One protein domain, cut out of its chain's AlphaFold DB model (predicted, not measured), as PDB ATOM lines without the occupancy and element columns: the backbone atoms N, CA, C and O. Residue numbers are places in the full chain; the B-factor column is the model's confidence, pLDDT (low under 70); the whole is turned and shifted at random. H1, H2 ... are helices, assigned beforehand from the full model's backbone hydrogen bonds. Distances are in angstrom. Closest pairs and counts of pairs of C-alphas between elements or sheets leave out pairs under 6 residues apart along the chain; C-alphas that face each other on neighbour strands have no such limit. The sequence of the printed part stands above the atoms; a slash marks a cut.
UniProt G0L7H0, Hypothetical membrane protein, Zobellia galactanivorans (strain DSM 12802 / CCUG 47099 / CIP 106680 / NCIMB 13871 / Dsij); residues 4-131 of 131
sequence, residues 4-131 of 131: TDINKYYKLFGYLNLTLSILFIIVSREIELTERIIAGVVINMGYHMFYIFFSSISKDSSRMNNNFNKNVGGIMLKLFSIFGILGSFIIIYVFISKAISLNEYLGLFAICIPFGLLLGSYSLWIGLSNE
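This is residues 4 to 131 of the 131 residues of the protein "Hypothetical membrane protein" of Zobellia galactanivorans (strain DSM 12802 / CCUG 47099 / CIP 106680 / NCIMB 13871 / Dsij) (UniProt G0L7H0). Long helices lie lengthwise in a rod: H1, H2 and H5 side by side as a three-helix bundle, and the longest helix, H3, packed on H5 so that H5 is sandwiched between H3 and the hairpin of H1 and H2. The short helix H4 sits between H3 and H1, close to the later part of each, and leads the chain from H3 back into H5. The printed part has 128 residues with five named helices, H1 to H5 in order along the chain, and no named strand, an all-helix class. The whole is loose, with a radius of gyration of the C-alphas of 17.4 A, and spans 58 by 27 by 25 A.

The longest helix is H3, residues 67 to 102. H5, residues 113 to 129, touches it at a shallow tilt of 23 degrees, opposite ways, the closest C-alphas being those of Ser 88 and Pro 114, 4.8 A apart. H2, residues 33 to 55, touches H5 at a shallow tilt of 9 degrees, the same way, closest at the C-alphas of Tyr 51 and Gly 120, 4.0 A. H1, residues 4 to 27, forms a helical hairpin with H2 at a shallow tilt of 12 degrees, opposite ways, closest at the C-alphas of Ser 21 and Gly 40, 4.7 A. H1 touches H5 with residues 6 to 17 alone, closest at the C-alphas of Ile 6 and Leu 119, 6.3 A. H1 and H3 are apart. H4, residues 105 to 110, forms a helical hairpin with H3, touching its residues 95 to 99 alone, closest at the C-alphas of Ala 99 and Tyr 105, 4.9 A. H4 touches H1 at residues 17 to 24 alone, at a steep tilt of 40 degrees, closest at the C-alphas of Leu 20 and Phe 109, 5.3 A. In H1, H2, H3 and H5 every O i to N i+4 pair is within hydrogen-bond range; in H4 0 of 2 are, beside 3 of 3 O i to N i+3 pairs.

H3 is 51.3 A long, from C-alpha 67 at (-63.562, -29.189, 48.198) to C-alpha 102 at (-17.372, -29.699, 25.844). H1 measures 34.6 A from C-alpha 4 at (-44.822, -52.327, 40.828), H2 33.4 A, H5 24.7 A and H4 10.0 A. H5 ends with C-alpha 129 at (-54.543, -40.394, 38.377).

The C-alphas farthest apart, those of Glu 30 and Asn 66, are 58.2 A apart. The printed part has no cut. The link from H2 to H3, 11 residues, is long; the other three are tight. The mean pLDDT of the printed part is 91.9, with residues 60 to 65 and 130 to 131 under 70.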
ATOM      1  N   THR A   4     -45.734 -51.178  40.761       91.25
ATOM      2  CA  THR A   4     -44.822 -52.327  40.828       91.25
ATOM      3  C   THR A   4     -43.727 -52.230  39.770       91.25
ATOM      4  O   THR A   4     -42.549 -52.410  40.083       91.25
ATOM      5  N   ASP A   5     -44.094 -51.872  38.539       93.31
ATOM      6  CA  ASP A   5     -43.154 -51.650  37.444       93.31
ATOM      7  C   ASP A   5     -42.199 -50.492  37.765       93.31
ATOM      8  O   ASP A   5     -40.989 -50.620  37.582       93.31
ATOM      9  N   ILE A   6     -42.715 -49.380  38.308       94.31
ATOM     10  CA  ILE A   6     -41.889 -48.238  38.739       94.31
ATOM     11  C   ILE A   6     -40.847 -48.680  39.763       94.31
ATOM     12  O   ILE A   6     -39.673 -48.352  39.618       94.31
ATOM     13  N   ASN A   7     -41.252 -49.446  40.778       94.38
ATOM     14  CA  ASN A   7     -40.331 -49.928  41.804       94.38
ATOM     15  C   ASN A   7     -39.267 -50.876  41.223       94.38
ATOM     16  O   ASN A   7     -38.103 -50.832  41.617       94.38
ATOM     17  N   LYS A   8     -39.642 -51.714  40.248       96.69
ATOM     18  CA  LYS A   8     -38.694 -52.575  39.529       96.69
ATOM     19  C   LYS A   8     -37.641 -51.742  38.793       96.69
ATOM     20  O   LYS A   8     -36.450 -52.009  38.955       96.69
ATOM     21  N   TYR A   9     -38.054 -50.727  38.033       96.94
ATOM     22  CA  TYR A   9     -37.120 -49.839  37.334       96.94
ATOM     23  C   TYR A   9     -36.283 -48.999  38.300       96.94
ATOM     24  O   TYR A   9     -35.090 -48.841  38.070       96.94
ATOM     25  N   TYR A  10     -36.855 -48.534  39.411       97.19
ATOM     26  CA  TYR A  10     -36.114 -47.834  40.460       97.19
ATOM     27  C   TYR A  10     -34.973 -48.693  41.023       97.19
ATOM     28  O   TYR A  10     -33.834 -48.250  41.113       97.19
ATOM     29  N   LYS A  11     -35.231 -49.966  41.328       97.44
ATOM     30  CA  LYS A  11     -34.165 -50.868  41.789       97.44
ATOM     31  C   LYS A  11     -33.105 -51.100  40.713       97.44
ATOM     32  O   LYS A  11     -31.917 -51.037  41.011       97.44
ATOM     33  N   LEU A  12     -33.527 -51.332  39.468       97.69
ATOM     34  CA  LEU A  12     -32.613 -51.541  38.343       97.69
ATOM     35  C   LEU A  12     -31.683 -50.338  38.139       97.69
ATOM     36  O   LEU A  12     -30.464 -50.499  38.112       97.69
ATOM     37  N   PHE A  13     -32.248 -49.135  38.032       97.44
ATOM     38  CA  PHE A  13     -31.470 -47.911  37.869       97.44
ATOM     39  C   PHE A  13     -30.656 -47.566  39.117       97.44
ATOM     40  O   PHE A  13     -29.575 -47.012  38.968       97.44
ATOM     41  N   GLY A  14     -31.094 -47.953  40.318       97.38
ATOM     42  CA  GLY A  14     -30.292 -47.847  41.537       97.38
ATOM     43  C   GLY A  14     -29.013 -48.687  41.478       97.38
ATOM     44  O   GLY A  14     -27.932 -48.176  41.758       97.38
ATOM     45  N   TYR A  15     -29.099 -49.944  41.032       97.94
ATOM     46  CA  TYR A  15     -27.906 -50.779  40.839       97.94
ATOM     47  C   TYR A  15     -26.986 -50.241  39.737       97.94
ATOM     48  O   TYR A  15     -25.764 -50.232  39.905       97.94
ATOM     49  N   LEU A  16     -27.556 -49.750  38.630       97.75
ATOM     50  CA  LEU A  16     -26.783 -49.098  37.570       97.75
ATOM     51  C   LEU A  16     -26.087 -47.829  38.085       97.75
ATOM     52  O   LEU A  16     -24.898 -47.651  37.839       97.75
ATOM     53  N   ASN A  17     -26.786 -46.995  38.857       97.50
ATOM     54  CA  ASN A  17     -26.249 -45.773  39.449       97.50
ATOM     55  C   ASN A  17     -25.082 -46.064  40.399       97.50
ATOM     56  O   ASN A  17     -24.042 -45.407  40.323       97.50
ATOM     57  N   LEU A  18     -25.227 -47.076  41.257       97.56
ATOM     58  CA  LEU A  18     -24.156 -47.517  42.147       97.56
ATOM     59  C   LEU A  18     -22.940 -47.991  41.347       97.56
ATOM     60  O   LEU A  18     -21.816 -47.582  41.632       97.56
ATOM     61  N   THR A  19     -23.171 -48.793  40.307       97.75
ATOM     62  CA  THR A  19     -22.108 -49.297  39.427       97.75
ATOM     63  C   THR A  19     -21.367 -48.147  38.743       97.75
ATOM     64  O   THR A  19     -20.140 -48.096  38.792       97.75
ATOM     65  N   LEU A  20     -22.090 -47.184  38.164       97.06
ATOM     66  CA  LEU A  20     -21.497 -46.002  37.532       97.06
ATOM     67  C   LEU A  20     -20.728 -45.135  38.535       97.06
ATOM     68  O   LEU A  20     -19.641 -44.663  38.223       97.06
ATOM     69  N   SER A  21     -21.239 -44.977  39.755       96.25
ATOM     70  CA  SER A  21     -20.561 -44.212  40.806       96.25
ATOM     71  C   SER A  21     -19.245 -44.865  41.238       96.25
ATOM     72  O   SER A  21     -18.251 -44.176  41.450       96.25
ATOM     73  N   ILE A  22     -19.206 -46.199  41.331       97.00
ATOM     74  CA  ILE A  22     -17.970 -46.943  41.610       97.00
ATOM     75  C   ILE A  22     -16.993 -46.813  40.435       97.00
ATOM     76  O   ILE A  22     -15.808 -46.559  40.646       97.00
ATOM     77  N   LEU A  23     -17.479 -46.935  39.194       96.62
ATOM     78  CA  LEU A  23     -16.652 -46.754  37.999       96.62
ATOM     79  C   LEU A  23     -16.045 -45.348  37.929       96.62
ATOM     80  O   LEU A  23     -14.860 -45.227  37.625       96.62
ATOM     81  N   PHE A  24     -16.803 -44.309  38.284       96.25
ATOM     82  CA  PHE A  24     -16.302 -42.938  38.386       96.25
ATOM     83  C   PHE A  24     -15.102 -42.846  39.341       96.25
ATOM     84  O   PHE A  24     -14.050 -42.324  38.974       96.25
ATOM     85  N   ILE A  25     -15.206 -43.438  40.537       96.69
ATOM     86  CA  ILE A  25     -14.112 -43.435  41.522       96.69
ATOM     87  C   ILE A  25     -12.844 -44.100  40.955       96.69
ATOM     88  O   ILE A  25     -11.727 -43.634  41.199       96.69
ATOM     89  N   ILE A  26     -12.994 -45.176  40.179       96.38
ATOM     90  CA  ILE A  26     -11.866 -45.939  39.625       96.38
ATOM     91  C   ILE A  26     -11.207 -45.217  38.438       96.38
ATOM     92  O   ILE A  26      -9.976 -45.224  38.324       96.38
ATOM     93  N   VAL A  27     -12.016 -44.626  37.553       95.25
ATOM     94  CA  VAL A  27     -11.577 -44.084  36.257       95.25
ATOM     95  C   VAL A  27     -11.074 -42.643  36.371       95.25
ATOM     96  O   VAL A  27     -10.106 -42.288  35.703       95.25
ATOM     97  N   SER A  28     -11.648 -41.817  37.247       93.69
ATOM     98  CA  SER A  28     -11.339 -40.380  37.344       93.69
ATOM     99  C   SER A  28     -10.081 -40.069  38.165       93.69
ATOM    100  O   SER A  28     -10.104 -39.230  39.059       93.69
ATOM    101  N   ARG A  29      -8.967 -40.756  37.888       93.25
ATOM    102  CA  ARG A  29      -7.733 -40.707  38.703       93.25
ATOM    103  C   ARG A  29      -7.057 -39.337  38.790       93.25
ATOM    104  O   ARG A  29      -6.285 -39.132  39.717       93.25
ATOM    105  N   GLU A  30      -7.371 -38.440  37.861       92.88
ATOM    106  CA  GLU A  30      -6.945 -37.033  37.860       92.88
ATOM    107  C   GLU A  30      -7.507 -36.245  39.063       92.88
ATOM    108  O   GLU A  30      -6.957 -35.220  39.447       92.88
ATOM    109  N   ILE A  31      -8.602 -36.723  39.669       93.94
ATOM    110  CA  ILE A  31      -9.282 -36.102  40.812       93.94
ATOM    111  C   ILE A  31      -8.783 -36.735  42.120       93.94
ATOM    112  O   ILE A  31      -8.546 -37.952  42.197       93.94
ATOM    113  N   GLU A  32      -8.676 -35.942  43.190       97.06
ATOM    114  CA  GLU A  32      -8.291 -36.449  44.508       97.06
ATOM    115  C   GLU A  32      -9.220 -37.596  44.957       97.06
ATOM    116  O   GLU A  32     -10.424 -37.605  44.689       97.06
ATOM    117  N   LEU A  33      -8.667 -38.614  45.626       95.94
ATOM    118  CA  LEU A  33      -9.446 -39.773  46.081       95.94
ATOM    119  C   LEU A  33     -10.624 -39.359  46.976       95.94
ATOM    120  O   LEU A  33     -11.722 -39.894  46.826       95.94
ATOM    121  N   THR A  34     -10.404 -38.390  47.866       97.50
ATOM    122  CA  THR A  34     -11.425 -37.855  48.773       97.50
ATOM    123  C   THR A  34     -12.609 -37.276  47.997       97.50
ATOM    124  O   THR A  34     -13.755 -37.659  48.233       97.50
ATOM    125  N   GLU A  35     -12.335 -36.418  47.013       96.38
ATOM    126  CA  GLU A  35     -13.357 -35.792  46.168       96.38
ATOM    127  C   GLU A  35     -14.122 -36.823  45.339       96.38
ATOM    128  O   GLU A  35     -15.346 -36.751  45.233       96.38
ATOM    129  N   ARG A  36     -13.428 -37.838  44.812       96.62
ATOM    130  CA  ARG A  36     -14.068 -38.934  44.075       96.62
ATOM    131  C   ARG A  36     -15.060 -39.715  44.922       96.62
ATOM    132  O   ARG A  36     -16.164 -39.997  44.460       96.62
ATOM    133  N   ILE A  37     -14.667 -40.074  46.144       97.31
ATOM    134  CA  ILE A  37     -15.530 -40.813  47.073       97.31
ATOM    135  C   ILE A  37     -16.756 -39.967  47.422       97.31
ATOM    136  O   ILE A  37     -17.878 -40.460  47.327       97.31
ATOM    137  N   ILE A  38     -16.556 -38.688  47.760       97.19
ATOM    138  CA  ILE A  38     -17.653 -37.762  48.065       97.19
ATOM    139  C   ILE A  38     -18.602 -37.646  46.868       97.19
ATOM    140  O   ILE A  38     -19.810 -37.806  47.032       97.19
ATOM    141  N   ALA A  39     -18.078 -37.439  45.661       95.94
ATOM    142  CA  ALA A  39     -18.884 -37.356  44.448       95.94
ATOM    143  C   ALA A  39     -19.674 -38.649  44.191       95.94
ATOM    144  O   ALA A  39     -20.871 -38.585  43.924       95.94
ATOM    145  N   GLY A  40     -19.059 -39.826  44.347       97.00
ATOM    146  CA  GLY A  40     -19.754 -41.111  44.217       97.00
ATOM    147  C   GLY A  40     -20.893 -41.289  45.231       97.00
ATOM    148  O   GLY A  40     -21.960 -41.807  44.889       97.00
ATOM    149  N   VAL A  41     -20.709 -40.812  46.467       97.00
ATOM    150  CA  VAL A  41     -21.770 -40.784  47.489       97.00
ATOM    151  C   VAL A  41     -22.881 -39.816  47.090       97.00
ATOM    152  O   VAL A  41     -24.050 -40.196  47.122       97.00
ATOM    153  N   VAL A  42     -22.539 -38.598  46.661       96.81
ATOM    154  CA  VAL A  42     -23.508 -37.577  46.232       96.81
ATOM    155  C   VAL A  42     -24.324 -38.051  45.029       96.81
ATOM    156  O   VAL A  42     -25.536 -37.851  45.013       96.81
ATOM    157  N   ILE A  43     -23.711 -38.736  44.059       96.00
ATOM    158  CA  ILE A  43     -24.421 -39.306  42.904       96.00
ATOM    159  C   ILE A  43     -25.464 -40.338  43.363       96.00
ATOM    160  O   ILE A  43     -26.612 -40.306  42.916       96.00
ATOM    161  N   ASN A  44     -25.107 -41.224  44.299       96.56
ATOM    162  CA  ASN A  44     -26.050 -42.190  44.875       96.56
ATOM    163  C   ASN A  44     -27.155 -41.536  45.694       96.56
ATOM    164  O   ASN A  44     -28.331 -41.849  45.503       96.56
ATOM    165  N   MET A  45     -26.799 -40.603  46.574       97.25
ATOM    166  CA  MET A  45     -27.780 -39.875  47.368       97.25
ATOM    167  C   MET A  45     -28.746 -39.108  46.471       97.25
ATOM    168  O   MET A  45     -29.952 -39.246  46.646       97.25
ATOM    169  N   GLY A  46     -28.247 -38.379  45.471       96.75
ATOM    170  CA  GLY A  46     -29.066 -37.611  44.538       96.75
ATOM    171  C   GLY A  46     -30.110 -38.475  43.835       96.75
ATOM    172  O   GLY A  46     -31.292 -38.128  43.832       96.75
ATOM    173  N   TYR A  47     -29.706 -39.640  43.318       97.88
ATOM    174  CA  TYR A  47     -30.623 -40.595  42.697       97.88
ATOM    175  C   TYR A  47     -31.784 -40.992  43.625       97.88
ATOM    176  O   TYR A  47     -32.960 -40.854  43.265       97.88
ATOM    177  N   HIS A  48     -31.463 -41.468  44.832       97.88
ATOM    178  CA  HIS A  48     -32.476 -41.942  45.773       97.88
ATOM    179  C   HIS A  48     -33.317 -40.795  46.341       97.88
ATOM    180  O   HIS A  48     -34.529 -40.950  46.475       97.88
ATOM    181  N   MET A  49     -32.707 -39.643  46.625       97.19
ATOM    182  CA  MET A  49     -33.395 -38.469  47.158       97.19
ATOM    183  C   MET A  49     -34.454 -37.951  46.193       97.19
ATOM    184  O   MET A  49     -35.581 -37.727  46.627       97.19
ATOM    185  N   PHE A  50     -34.152 -37.811  44.899       96.94
ATOM    186  CA  PHE A  50     -35.154 -37.347  43.935       96.94
ATOM    187  C   PHE A  50     -36.329 -38.317  43.806       96.94
ATOM    188  O   PHE A  50     -37.483 -37.884  43.789       96.94
ATOM    189  N   TYR A  51     -36.055 -39.624  43.767       97.38
ATOM    190  CA  TYR A  51     -37.120 -40.623  43.729       97.38
ATOM    191  C   TYR A  51     -38.001 -40.563  44.981       97.38
ATOM    192  O   TYR A  51     -39.229 -40.486  44.880       97.38
ATOM    193  N   ILE A  52     -37.379 -40.593  46.164       96.12
ATOM    194  CA  ILE A  52     -38.085 -40.596  47.449       96.12
ATOM    195  C   ILE A  52     -38.885 -39.311  47.601       96.12
ATOM    196  O   ILE A  52     -40.059 -39.386  47.945       96.12
ATOM    197  N   PHE A  53     -38.299 -38.154  47.285       95.44
ATOM    198  CA  PHE A  53     -38.961 -36.859  47.404       95.44
ATOM    199  C   PHE A  53     -40.313 -36.850  46.688       95.44
ATOM    200  O   PHE A  53     -41.321 -36.600  47.331       95.44
ATOM    201  N   PHE A  54     -40.373 -37.209  45.402       94.62
ATOM    202  CA  PHE A  54     -41.647 -37.211  44.676       94.62
ATOM    203  C   PHE A  54     -42.578 -38.359  45.080       94.62
ATOM    204  O   PHE A  54     -43.783 -38.154  45.205       94.62
ATOM    205  N   SER A  55     -42.046 -39.567  45.289       92.75
ATOM    206  CA  SER A  55     -42.876 -40.742  45.602       92.75
ATOM    207  C   SER A  55     -43.515 -40.695  46.995       92.75
ATOM    208  O   SER A  55     -44.533 -41.354  47.212       92.75
ATOM    209  N   SER A  56     -42.946 -39.911  47.916       90.00
ATOM    210  CA  SER A  56     -43.433 -39.744  49.292       90.00
ATOM    211  C   SER A  56     -44.381 -38.557  49.489       90.00
ATOM    212  O   SER A  56     -44.957 -38.426  50.572       90.00
ATOM    213  N   ILE A  57     -44.598 -37.715  48.470       88.50
ATOM    214  CA  ILE A  57     -45.593 -36.640  48.552       88.50
ATOM    215  C   ILE A  57     -46.977 -37.253  48.788       88.50
ATOM    216  O   ILE A  57     -47.395 -38.173  48.083       88.50
ATOM    217  N   SER A  58     -47.681 -36.727  49.798       72.69
ATOM    218  CA  SER A  58     -49.046 -37.141  50.129       72.69
ATOM    219  C   SER A  58     -49.940 -36.970  48.909       72.69
ATOM    220  O   SER A  58     -50.164 -35.854  48.445       72.69
ATOM    221  N   LYS A  59     -50.449 -38.095  48.413       70.94
ATOM    222  CA  LYS A  59     -51.438 -38.160  47.327       70.94
ATOM    223  C   LYS A  59     -52.808 -37.721  47.831       70.94
ATOM    224  O   LYS A  59     -53.567 -37.066  47.132       70.94
ATOM    225  N   ASP A  60     -53.021 -37.970  49.117       63.16
ATOM    226  CA  ASP A  60     -54.283 -37.771  49.775       63.16
ATOM    227  C   ASP A  60     -54.482 -36.293  50.130       63.16
ATOM    228  O   ASP A  60     -53.873 -35.729  51.049       63.16
ATOM    229  N   SER A  61     -55.349 -35.653  49.357       59.75
ATOM    230  CA  SER A  61     -55.829 -34.290  49.581       59.75
ATOM    231  C   SER A  61     -56.886 -34.218  50.697       59.75
ATOM    232  O   SER A  61     -57.377 -33.134  51.012       59.75
ATOM    233  N   SER A  62     -57.215 -35.348  51.342       53.47
ATOM    234  CA  SER A  62     -58.175 -35.455  52.454       53.47
ATOM    235  C   SER A  62     -57.838 -34.605  53.682       53.47
ATOM    236  O   SER A  62     -58.729 -34.284  54.463       53.47
ATOM    237  N   ARG A  63     -56.581 -34.168  53.840       59.19
ATOM    238  CA  ARG A  63     -56.184 -33.214  54.892       59.19
ATOM    239  C   ARG A  63     -56.676 -31.780  54.648       59.19
ATOM    240  O   ARG A  63     -56.513 -30.932  55.521       59.19
ATOM    241  N   MET A  64     -57.245 -31.477  53.479       65.56
ATOM    242  CA  MET A  64     -57.760 -30.146  53.151       65.56
ATOM    243  C   MET A  64     -59.253 -30.028  53.476       65.56
ATOM    244  O   MET A  64     -60.083 -30.743  52.928       65.56
ATOM    245  N   ASN A  65     -59.596 -29.052  54.323       68.31
ATOM    246  CA  ASN A  65     -60.942 -28.852  54.884       68.31
ATOM    247  C   ASN A  65     -62.056 -28.493  53.877       68.31
ATOM    248  O   ASN A  65     -63.221 -28.488  54.261       68.31
ATOM    249  N   ASN A  66     -61.744 -28.136  52.626       79.56
ATOM    250  CA  ASN A  66     -62.745 -27.686  51.652       79.56
ATOM    251  C   ASN A  66     -62.482 -28.273  50.255       79.56
ATOM    252  O   ASN A  66     -61.336 -28.335  49.803       79.56
ATOM    253  N   ASN A  67     -63.559 -28.627  49.549       79.19
ATOM    254  CA  ASN A  67     -63.562 -29.189  48.198       79.19
ATOM    255  C   ASN A  67     -62.812 -28.315  47.181       79.19
ATOM    256  O   ASN A  67     -62.151 -28.851  46.293       79.19
ATOM    257  N   PHE A  68     -62.858 -26.985  47.324       77.75
ATOM    258  CA  PHE A  68     -62.083 -26.081  46.466       77.75
ATOM    259  C   PHE A  68     -60.571 -26.305  46.625       77.75
ATOM    260  O   PHE A  68     -59.876 -26.547  45.640       77.75
ATOM    261  N   ASN A  69     -60.072 -26.308  47.865       79.00
ATOM    262  CA  ASN A  69     -58.655 -26.550  48.147       79.00
ATOM    263  C   ASN A  69     -58.233 -27.951  47.711       79.00
ATOM    264  O   ASN A  69     -57.152 -28.105  47.152       79.00
ATOM    265  N   LYS A  70     -59.107 -28.947  47.898       80.44
ATOM    266  CA  LYS A  70     -58.877 -30.317  47.438       80.44
ATOM    267  C   LYS A  70     -58.636 -30.366  45.925       80.44
ATOM    268  O   LYS A  70     -57.655 -30.951  45.469       80.44
ATOM    269  N   ASN A  71     -59.488 -29.690  45.152       82.44
ATOM    270  CA  ASN A  71     -59.400 -29.670  43.695       82.44
ATOM    271  C   ASN A  71     -58.172 -28.889  43.195       82.44
ATOM    272  O   ASN A  71     -57.405 -29.389  42.372       82.44
ATOM    273  N   VAL A  72     -57.934 -27.687  43.732       85.50
ATOM    274  CA  VAL A  72     -56.765 -26.872  43.358       85.50
ATOM    275  C   VAL A  72     -55.461 -27.567  43.757       85.50
ATOM    276  O   VAL A  72     -54.531 -27.620  42.955       85.50
ATOM    277  N   GLY A  73     -55.398 -28.151  44.955       84.31
ATOM    278  CA  GLY A  73     -54.244 -28.916  45.429       84.31
ATOM    279  C   GLY A  73     -53.937 -30.116  44.533       84.31
ATOM    280  O   GLY A  73     -52.788 -30.301  44.136       84.31
ATOM    281  N   GLY A  74     -54.961 -30.874  44.128       86.69
ATOM    282  CA  GLY A  74     -54.807 -31.986  43.187       86.69
ATOM    283  C   GLY A  74     -54.257 -31.546  41.825       86.69
ATOM    284  O   GLY A  74     -53.338 -32.174  41.298       86.69
ATOM    285  N   ILE A  75     -54.758 -30.433  41.274       88.44
ATOM    286  CA  ILE A  75     -54.246 -29.858  40.018       88.44
ATOM    287  C   ILE A  75     -52.785 -29.418  40.175       88.44
ATOM    288  O   ILE A  75     -51.958 -29.729  39.316       88.44
ATOM    289  N   MET A  76     -52.443 -28.744  41.276       90.44
ATOM    290  CA  MET A  76     -51.074 -28.292  41.543       90.44
ATOM    291  C   MET A  76     -50.097 -29.462  41.660       90.44
ATOM    292  O   MET A  76     -49.019 -29.409  41.076       90.44
ATOM    293  N   LEU A  77     -50.481 -30.548  42.335       91.19
ATOM    294  CA  LEU A  77     -49.658 -31.755  42.430       91.19
ATOM    295  C   LEU A  77     -49.484 -32.453  41.074       91.19
ATOM    296  O   LEU A  77     -48.383 -32.901  40.745       91.19
ATOM    297  N   LYS A  78     -50.537 -32.493  40.248       91.31
ATOM    298  CA  LYS A  78     -50.463 -33.006  38.871       91.31
ATOM    299  C   LYS A  78     -49.490 -32.183  38.029       91.31
ATOM    300  O   LYS A  78     -48.569 -32.754  37.447       91.31
ATOM    301  N   LEU A  79     -49.622 -30.856  38.026       94.31
ATOM    302  CA  LEU A  79     -48.681 -29.964  37.340       94.31
ATOM    303  C   LEU A  79     -47.253 -30.154  37.855       94.31
ATOM    304  O   LEU A  79     -46.333 -30.301  37.056       94.31
ATOM    305  N   PHE A  80     -47.069 -30.230  39.172       94.81
ATOM    306  CA  PHE A  80     -45.763 -30.444  39.790       94.81
ATOM    307  C   PHE A  80     -45.102 -31.748  39.325       94.81
ATOM    308  O   PHE A  80     -43.925 -31.756  38.969       94.81
ATOM    309  N   SER A  81     -45.864 -32.843  39.246       95.50
ATOM    310  CA  SER A  81     -45.352 -34.114  38.723       95.50
ATOM    311  C   SER A  81     -44.974 -34.038  37.236       95.50
ATOM    312  O   SER A  81     -43.937 -34.572  36.844       95.50
ATOM    313  N   ILE A  82     -45.742 -33.311  36.413       96.44
ATOM    314  CA  ILE A  82     -45.408 -33.076  35.000       96.44
ATOM    315  C   ILE A  82     -44.113 -32.267  34.887       96.44
ATOM    316  O   ILE A  82     -43.234 -32.626  34.103       96.44
ATOM    317  N   PHE A  83     -43.951 -31.215  35.695       96.88
ATOM    318  CA  PHE A  83     -42.713 -30.437  35.736       96.88
ATOM    319  C   PHE A  83     -41.507 -31.290  36.132       96.88
ATOM    320  O   PHE A  83     -40.452 -31.152  35.520       96.88
ATOM    321  N   GLY A  84     -41.652 -32.205  37.095       97.12
ATOM    322  CA  GLY A  84     -40.593 -33.148  37.460       97.12
ATOM    323  C   GLY A  84     -40.197 -34.080  36.308       97.12
ATOM    324  O   GLY A  84     -39.009 -34.257  36.029       97.12
ATOM    325  N   ILE A  85     -41.180 -34.604  35.564       97.75
ATOM    326  CA  ILE A  85     -40.941 -35.411  34.356       97.75
ATOM    327  C   ILE A  85     -40.197 -34.590  33.295       97.75
ATOM    328  O   ILE A  85     -39.149 -35.019  32.818       97.75
ATOM    329  N   LEU A  86     -40.682 -33.396  32.948       98.00
ATOM    330  CA  LEU A  86     -40.032 -32.529  31.957       98.00
ATOM    331  C   LEU A  86     -38.617 -32.127  32.394       98.00
ATOM    332  O   LEU A  86     -37.676 -32.204  31.605       98.00
ATOM    333  N   GLY A  87     -38.449 -31.776  33.670       97.81
ATOM    334  CA  GLY A  87     -37.160 -31.444  34.269       97.81
ATOM    335  C   GLY A  87     -36.153 -32.584  34.147       97.81
ATOM    336  O   GLY A  87     -34.994 -32.337  33.821       97.81
ATOM    337  N   SER A  88     -36.588 -33.838  34.309       98.00
ATOM    338  CA  SER A  88     -35.700 -34.991  34.124       98.00
ATOM    339  C   SER A  88     -35.130 -35.079  32.704       98.00
ATOM    340  O   SER A  88     -33.928 -35.290  32.544       98.00
ATOM    341  N   PHE A  89     -35.946 -34.828  31.673       97.94
ATOM    342  CA  PHE A  89     -35.491 -34.826  30.282       97.94
ATOM    343  C   PHE A  89     -34.554 -33.656  29.986       97.94
ATOM    344  O   PHE A  89     -33.561 -33.836  29.284       97.94
ATOM    345  N   ILE A  90     -34.825 -32.482  30.560       97.94
ATOM    346  CA  ILE A  90     -33.947 -31.313  30.432       97.94
ATOM    347  C   ILE A  90     -32.576 -31.603  31.054       97.94
ATOM    348  O   ILE A  90     -31.556 -31.328  30.430       97.94
ATOM    349  N   ILE A  91     -32.526 -32.201  32.248       97.06
ATOM    350  CA  ILE A  91     -31.257 -32.548  32.911       97.06
ATOM    351  C   ILE A  91     -30.473 -33.577  32.085       97.06
ATOM    352  O   ILE A  91     -29.271 -33.404  31.883       97.06
ATOM    353  N   ILE A  92     -31.144 -34.608  31.555       97.19
ATOM    354  CA  ILE A  92     -30.521 -35.584  30.644       97.19
ATOM    355  C   ILE A  92     -29.938 -34.873  29.422       97.19
ATOM    356  O   ILE A  92     -28.779 -35.099  29.073       97.19
ATOM    357  N   TYR A  93     -30.720 -33.995  28.793       96.88
ATOM    358  CA  TYR A  93     -30.271 -33.214  27.646       96.88
ATOM    359  C   TYR A  93     -29.034 -32.375  27.983       96.88
ATOM    360  O   TYR A  93     -28.076 -32.394  27.217       96.88
ATOM    361  N   VAL A  94     -29.006 -31.699  29.135       96.56
ATOM    362  CA  VAL A  94     -27.845 -30.912  29.581       96.56
ATOM    363  C   VAL A  94     -26.606 -31.793  29.747       96.56
ATOM    364  O   VAL A  94     -25.538 -31.418  29.268       96.56
ATOM    365  N   PHE A  95     -26.723 -32.968  30.372       95.81
ATOM    366  CA  PHE A  95     -25.588 -33.889  30.528       95.81
ATOM    367  C   PHE A  95     -25.053 -34.385  29.183       95.81
ATOM    368  O   PHE A  95     -23.846 -34.347  28.953       95.81
ATOM    369  N   ILE A  96     -25.940 -34.793  28.273       96.62
ATOM    370  CA  ILE A  96     -25.550 -35.255  26.935       96.62
ATOM    371  C   ILE A  96     -24.941 -34.107  26.124       96.62
ATOM    372  O   ILE A  96     -23.903 -34.275  25.489       96.62
ATOM    373  N   SER A  97     -25.558 -32.927  26.168       96.75
ATOM    374  CA  SER A  97     -25.089 -31.741  25.456       96.75
ATOM    375  C   SER A  97     -23.691 -31.334  25.916       96.75
ATOM    376  O   SER A  97     -22.825 -31.117  25.070       96.75
ATOM    377  N   LYS A  98     -23.423 -31.313  27.230       95.44
ATOM    378  CA  LYS A  98     -22.079 -31.055  27.771       95.44
ATOM    379  C   LYS A  98     -21.055 -32.097  27.331       95.44
ATOM    380  O   LYS A  98     -19.964 -31.725  26.912       95.44
ATOM    381  N   ALA A  99     -21.412 -33.380  27.363       95.50
ATOM    382  CA  ALA A  99     -20.512 -34.436  26.912       95.50
ATOM    383  C   ALA A  99     -20.118 -34.271  25.433       95.50
ATOM    384  O   ALA A  99     -18.953 -34.439  25.093       95.50
ATOM    385  N   ILE A 100     -21.062 -33.888  24.567       96.25
ATOM    386  CA  ILE A 100     -20.813 -33.712  23.127       96.25
ATOM    387  C   ILE A 100     -20.066 -32.403  22.832       96.25
ATOM    388  O   ILE A 100     -19.110 -32.392  22.065       96.25
ATOM    389  N   SER A 101     -20.521 -31.288  23.408       96.44
ATOM    390  CA  SER A 101     -20.023 -29.945  23.071       96.44
ATOM    391  C   SER A 101     -18.715 -29.581  23.768       96.44
ATOM    392  O   SER A 101     -17.895 -28.878  23.184       96.44
ATOM    393  N   LEU A 102     -18.516 -30.054  25.001       94.94
ATOM    394  CA  LEU A 102     -17.372 -29.699  25.844       94.94
ATOM    395  C   LEU A 102     -16.413 -30.875  26.060       94.94
ATOM    396  O   LEU A 102     -15.406 -30.714  26.741       94.94
ATOM    397  N   ASN A 103     -16.706 -32.058  25.503       91.38
ATOM    398  CA  ASN A 103     -15.982 -33.304  25.791       91.38
ATOM    399  C   ASN A 103     -15.944 -33.646  27.301       91.38
ATOM    400  O   ASN A 103     -15.052 -34.352  27.774       91.38
ATOM    401  N   GLU A 104     -16.925 -33.163  28.072       91.00
ATOM    402  CA  GLU A 104     -17.046 -33.400  29.515       91.00
ATOM    403  C   GLU A 104     -17.797 -34.712  29.801       91.00
ATOM    404  O   GLU A 104     -18.973 -34.727  30.171       91.00
ATOM    405  N   TYR A 105     -17.116 -35.848  29.646       93.19
ATOM    406  CA  TYR A 105     -17.734 -37.170  29.828       93.19
ATOM    407  C   TYR A 105     -17.986 -37.549  31.294       93.19
ATOM    408  O   TYR A 105     -18.810 -38.419  31.572       93.19
ATOM    409  N   LEU A 106     -17.319 -36.890  32.248       91.00
ATOM    410  CA  LEU A 106     -17.446 -37.205  33.676       91.00
ATOM    411  C   LEU A 106     -18.879 -37.033  34.201       91.00
ATOM    412  O   LEU A 106     -19.326 -37.814  35.039       91.00
ATOM    413  N   GLY A 107     -19.635 -36.071  33.665       89.94
ATOM    414  CA  GLY A 107     -21.039 -35.870  34.034       89.94
ATOM    415  C   GLY A 107     -21.944 -37.058  33.686       89.94
ATOM    416  O   GLY A 107     -22.968 -37.263  34.334       89.94
ATOM    417  N   LEU A 108     -21.554 -37.896  32.717       94.69
ATOM    418  CA  LEU A 108     -22.343 -39.062  32.310       94.69
ATOM    419  C   LEU A 108     -22.377 -40.160  33.379       94.69
ATOM    420  O   LEU A 108     -23.322 -40.943  33.404       94.69
ATOM    421  N   PHE A 109     -21.425 -40.198  34.313       95.50
ATOM    422  CA  PHE A 109     -21.505 -41.124  35.450       95.50
ATOM    423  C   PHE A 109     -22.676 -40.798  36.390       95.50
ATOM    424  O   PHE A 109     -23.168 -41.680  37.090       95.50
ATOM    425  N   ALA A 110     -23.172 -39.559  36.357       95.38
ATOM    426  CA  ALA A 110     -24.339 -39.108  37.106       95.38
ATOM    427  C   ALA A 110     -25.656 -39.210  36.307       95.38
ATOM    428  O   ALA A 110     -26.703 -38.772  36.787       95.38
ATOM    429  N   ILE A 111     -25.648 -39.798  35.099       96.06
ATOM    430  CA  ILE A 111     -26.814 -39.834  34.195       96.06
ATOM    431  C   ILE A 111     -28.023 -40.564  34.784       96.06
ATOM    432  O   ILE A 111     -29.148 -40.320  34.363       96.06
ATOM    433  N   CYS A 112     -27.824 -41.436  35.775       96.56
ATOM    434  CA  CYS A 112     -28.919 -42.125  36.448       96.56
ATOM    435  C   CYS A 112     -29.721 -41.208  37.389       96.56
ATOM    436  O   CYS A 112     -30.905 -41.468  37.592       96.56
ATOM    437  N   ILE A 113     -29.150 -40.110  37.900       97.06
ATOM    438  CA  ILE A 113     -29.837 -39.155  38.789       97.06
ATOM    439  C   ILE A 113     -31.175 -38.660  38.205       97.06
ATOM    440  O   ILE A 113     -32.197 -38.800  38.887       97.06
ATOM    441  N   PRO A 114     -31.244 -38.137  36.963       97.50
ATOM    442  CA  PRO A 114     -32.518 -37.716  36.381       97.50
ATOM    443  C   PRO A 114     -33.522 -38.863  36.201       97.50
ATOM    444  O   PRO A 114     -34.721 -38.603  36.221       97.50
ATOM    445  N   PHE A 115     -33.099 -40.130  36.114       97.25
ATOM    446  CA  PHE A 115     -34.048 -41.252  36.144       97.25
ATOM    447  C   PHE A 115     -34.696 -41.424  37.522       97.25
ATOM    448  O   PHE A 115     -35.863 -41.803  37.595       97.25
ATOM    449  N   GLY A 116     -33.988 -41.111  38.611       97.12
ATOM    450  CA  GLY A 116     -34.575 -41.057  39.954       97.12
ATOM    451  C   GLY A 116     -35.694 -40.016  40.028       97.12
ATOM    452  O   GLY A 116     -36.803 -40.321  40.470       97.12
ATOM    453  N   LEU A 117     -35.433 -38.821  39.487       97.88
ATOM    454  CA  LEU A 117     -36.425 -37.753  39.342       97.88
ATOM    455  C   LEU A 117     -37.613 -38.174  38.466       97.88
ATOM    456  O   LEU A 117     -38.761 -37.999  38.876       97.88
ATOM    457  N   LEU A 118     -37.354 -38.758  37.292       97.94
ATOM    458  CA  LEU A 118     -38.382 -39.227  36.362       97.94
ATOM    459  C   LEU A 118     -39.299 -40.259  37.023       97.94
ATOM    460  O   LEU A 118     -40.518 -40.101  37.017       97.94
ATOM    461  N   LEU A 119     -38.719 -41.304  37.620       97.56
ATOM    462  CA  LEU A 119     -39.469 -42.396  38.241       97.56
ATOM    463  C   LEU A 119     -40.249 -41.925  39.470       97.56
ATOM    464  O   LEU A 119     -41.386 -42.356  39.664       97.56
ATOM    465  N   GLY A 120     -39.671 -41.031  40.276       96.62
ATOM    466  CA  GLY A 120     -40.358 -40.431  41.417       96.62
ATOM    467  C   GLY A 120     -41.555 -39.596  40.967       96.62
ATOM    468  O   GLY A 120     -42.676 -39.813  41.425       96.62
ATOM    469  N   SER A 121     -41.335 -38.690  40.013       96.56
ATOM    470  CA  SER A 121     -42.377 -37.805  39.475       96.56
ATOM    471  C   SER A 121     -43.500 -38.596  38.805       96.56
ATOM    472  O   SER A 121     -44.680 -38.326  39.014       96.56
ATOM    473  N   TYR A 122     -43.146 -39.636  38.051       95.81
ATOM    474  CA  TYR A 122     -44.111 -40.509  37.398       95.81
ATOM    475  C   TYR A 122     -44.898 -41.372  38.402       95.81
ATOM    476  O   TYR A 122     -46.093 -41.610  38.215       95.81
ATOM    477  N   SER A 123     -44.271 -41.782  39.512       95.00
ATOM    478  CA  SER A 123     -44.967 -42.436  40.628       95.00
ATOM    479  C   SER A 123     -46.018 -41.534  41.268       95.00
ATOM    480  O   SER A 123     -47.122 -41.998  41.568       95.00
ATOM    481  N   LEU A 124     -45.698 -40.250  41.452       94.06
ATOM    482  CA  LEU A 124     -46.650 -39.257  41.941       94.06
ATOM    483  C   LEU A 124     -47.821 -39.094  40.962       94.06
ATOM    484  O   LEU A 124     -48.975 -39.192  41.373       94.06
ATOM    485  N   TRP A 125     -47.534 -38.938  39.667       93.75
ATOM    486  CA  TRP A 125     -48.547 -38.788  38.618       93.75
ATOM    487  C   TRP A 125     -49.554 -39.943  38.578       93.75
ATOM    488  O   TRP A 125     -50.765 -39.711  38.563       93.75
ATOM    489  N   ILE A 126     -49.074 -41.192  38.587       91.25
ATOM    490  CA  ILE A 126     -49.955 -42.372  38.589       91.25
ATOM    491  C   ILE A 126     -50.761 -42.437  39.884       91.25
ATOM    492  O   ILE A 126     -51.948 -42.746  39.844       91.25
ATOM    493  N   GLY A 127     -50.134 -42.113  41.017       86.56
ATOM    494  CA  GLY A 127     -50.817 -42.042  42.304       86.56
ATOM    495  C   GLY A 127     -52.027 -41.105  42.288       86.56
ATOM    496  O   GLY A 127     -53.076 -41.486  42.778       86.56
ATOM    497  N   LEU A 128     -51.888 -39.931  41.666       86.56
ATOM    498  CA  LEU A 128     -52.937 -38.904  41.556       86.56
ATOM    499  C   LEU A 128     -53.956 -39.150  40.430       86.56
ATOM    500  O   LEU A 128     -54.946 -38.428  40.326       86.56
ATOM    501  N   SER A 129     -53.662 -40.069  39.510       79.00
ATOM    502  CA  SER A 129     -54.543 -40.394  38.377       79.00
ATOM    503  C   SER A 129     -55.451 -41.589  38.663       79.00
ATOM    504  O   SER A 129     -56.415 -41.796  37.935       79.00
ATOM    505  N   ASN A 130     -55.120 -42.368  39.695       67.75
ATOM    506  CA  ASN A 130     -55.885 -43.529  40.147       67.75
ATOM    507  C   ASN A 130     -56.764 -43.227  41.382       67.75
ATOM    508  O   ASN A 130     -57.403 -44.149  41.888       67.75
ATOM    509  N   GLU A 131     -56.762 -41.980  41.872       57.03
ATOM    510  CA  GLU A 131     -57.767 -41.418  42.796       57.03
ATOM    511  C   GLU A 131     -58.936 -40.817  42.006       57.03
ATOM    512  O   GLU A 131     -60.091 -41.005  42.447       57.03
TER     513      GLU A 131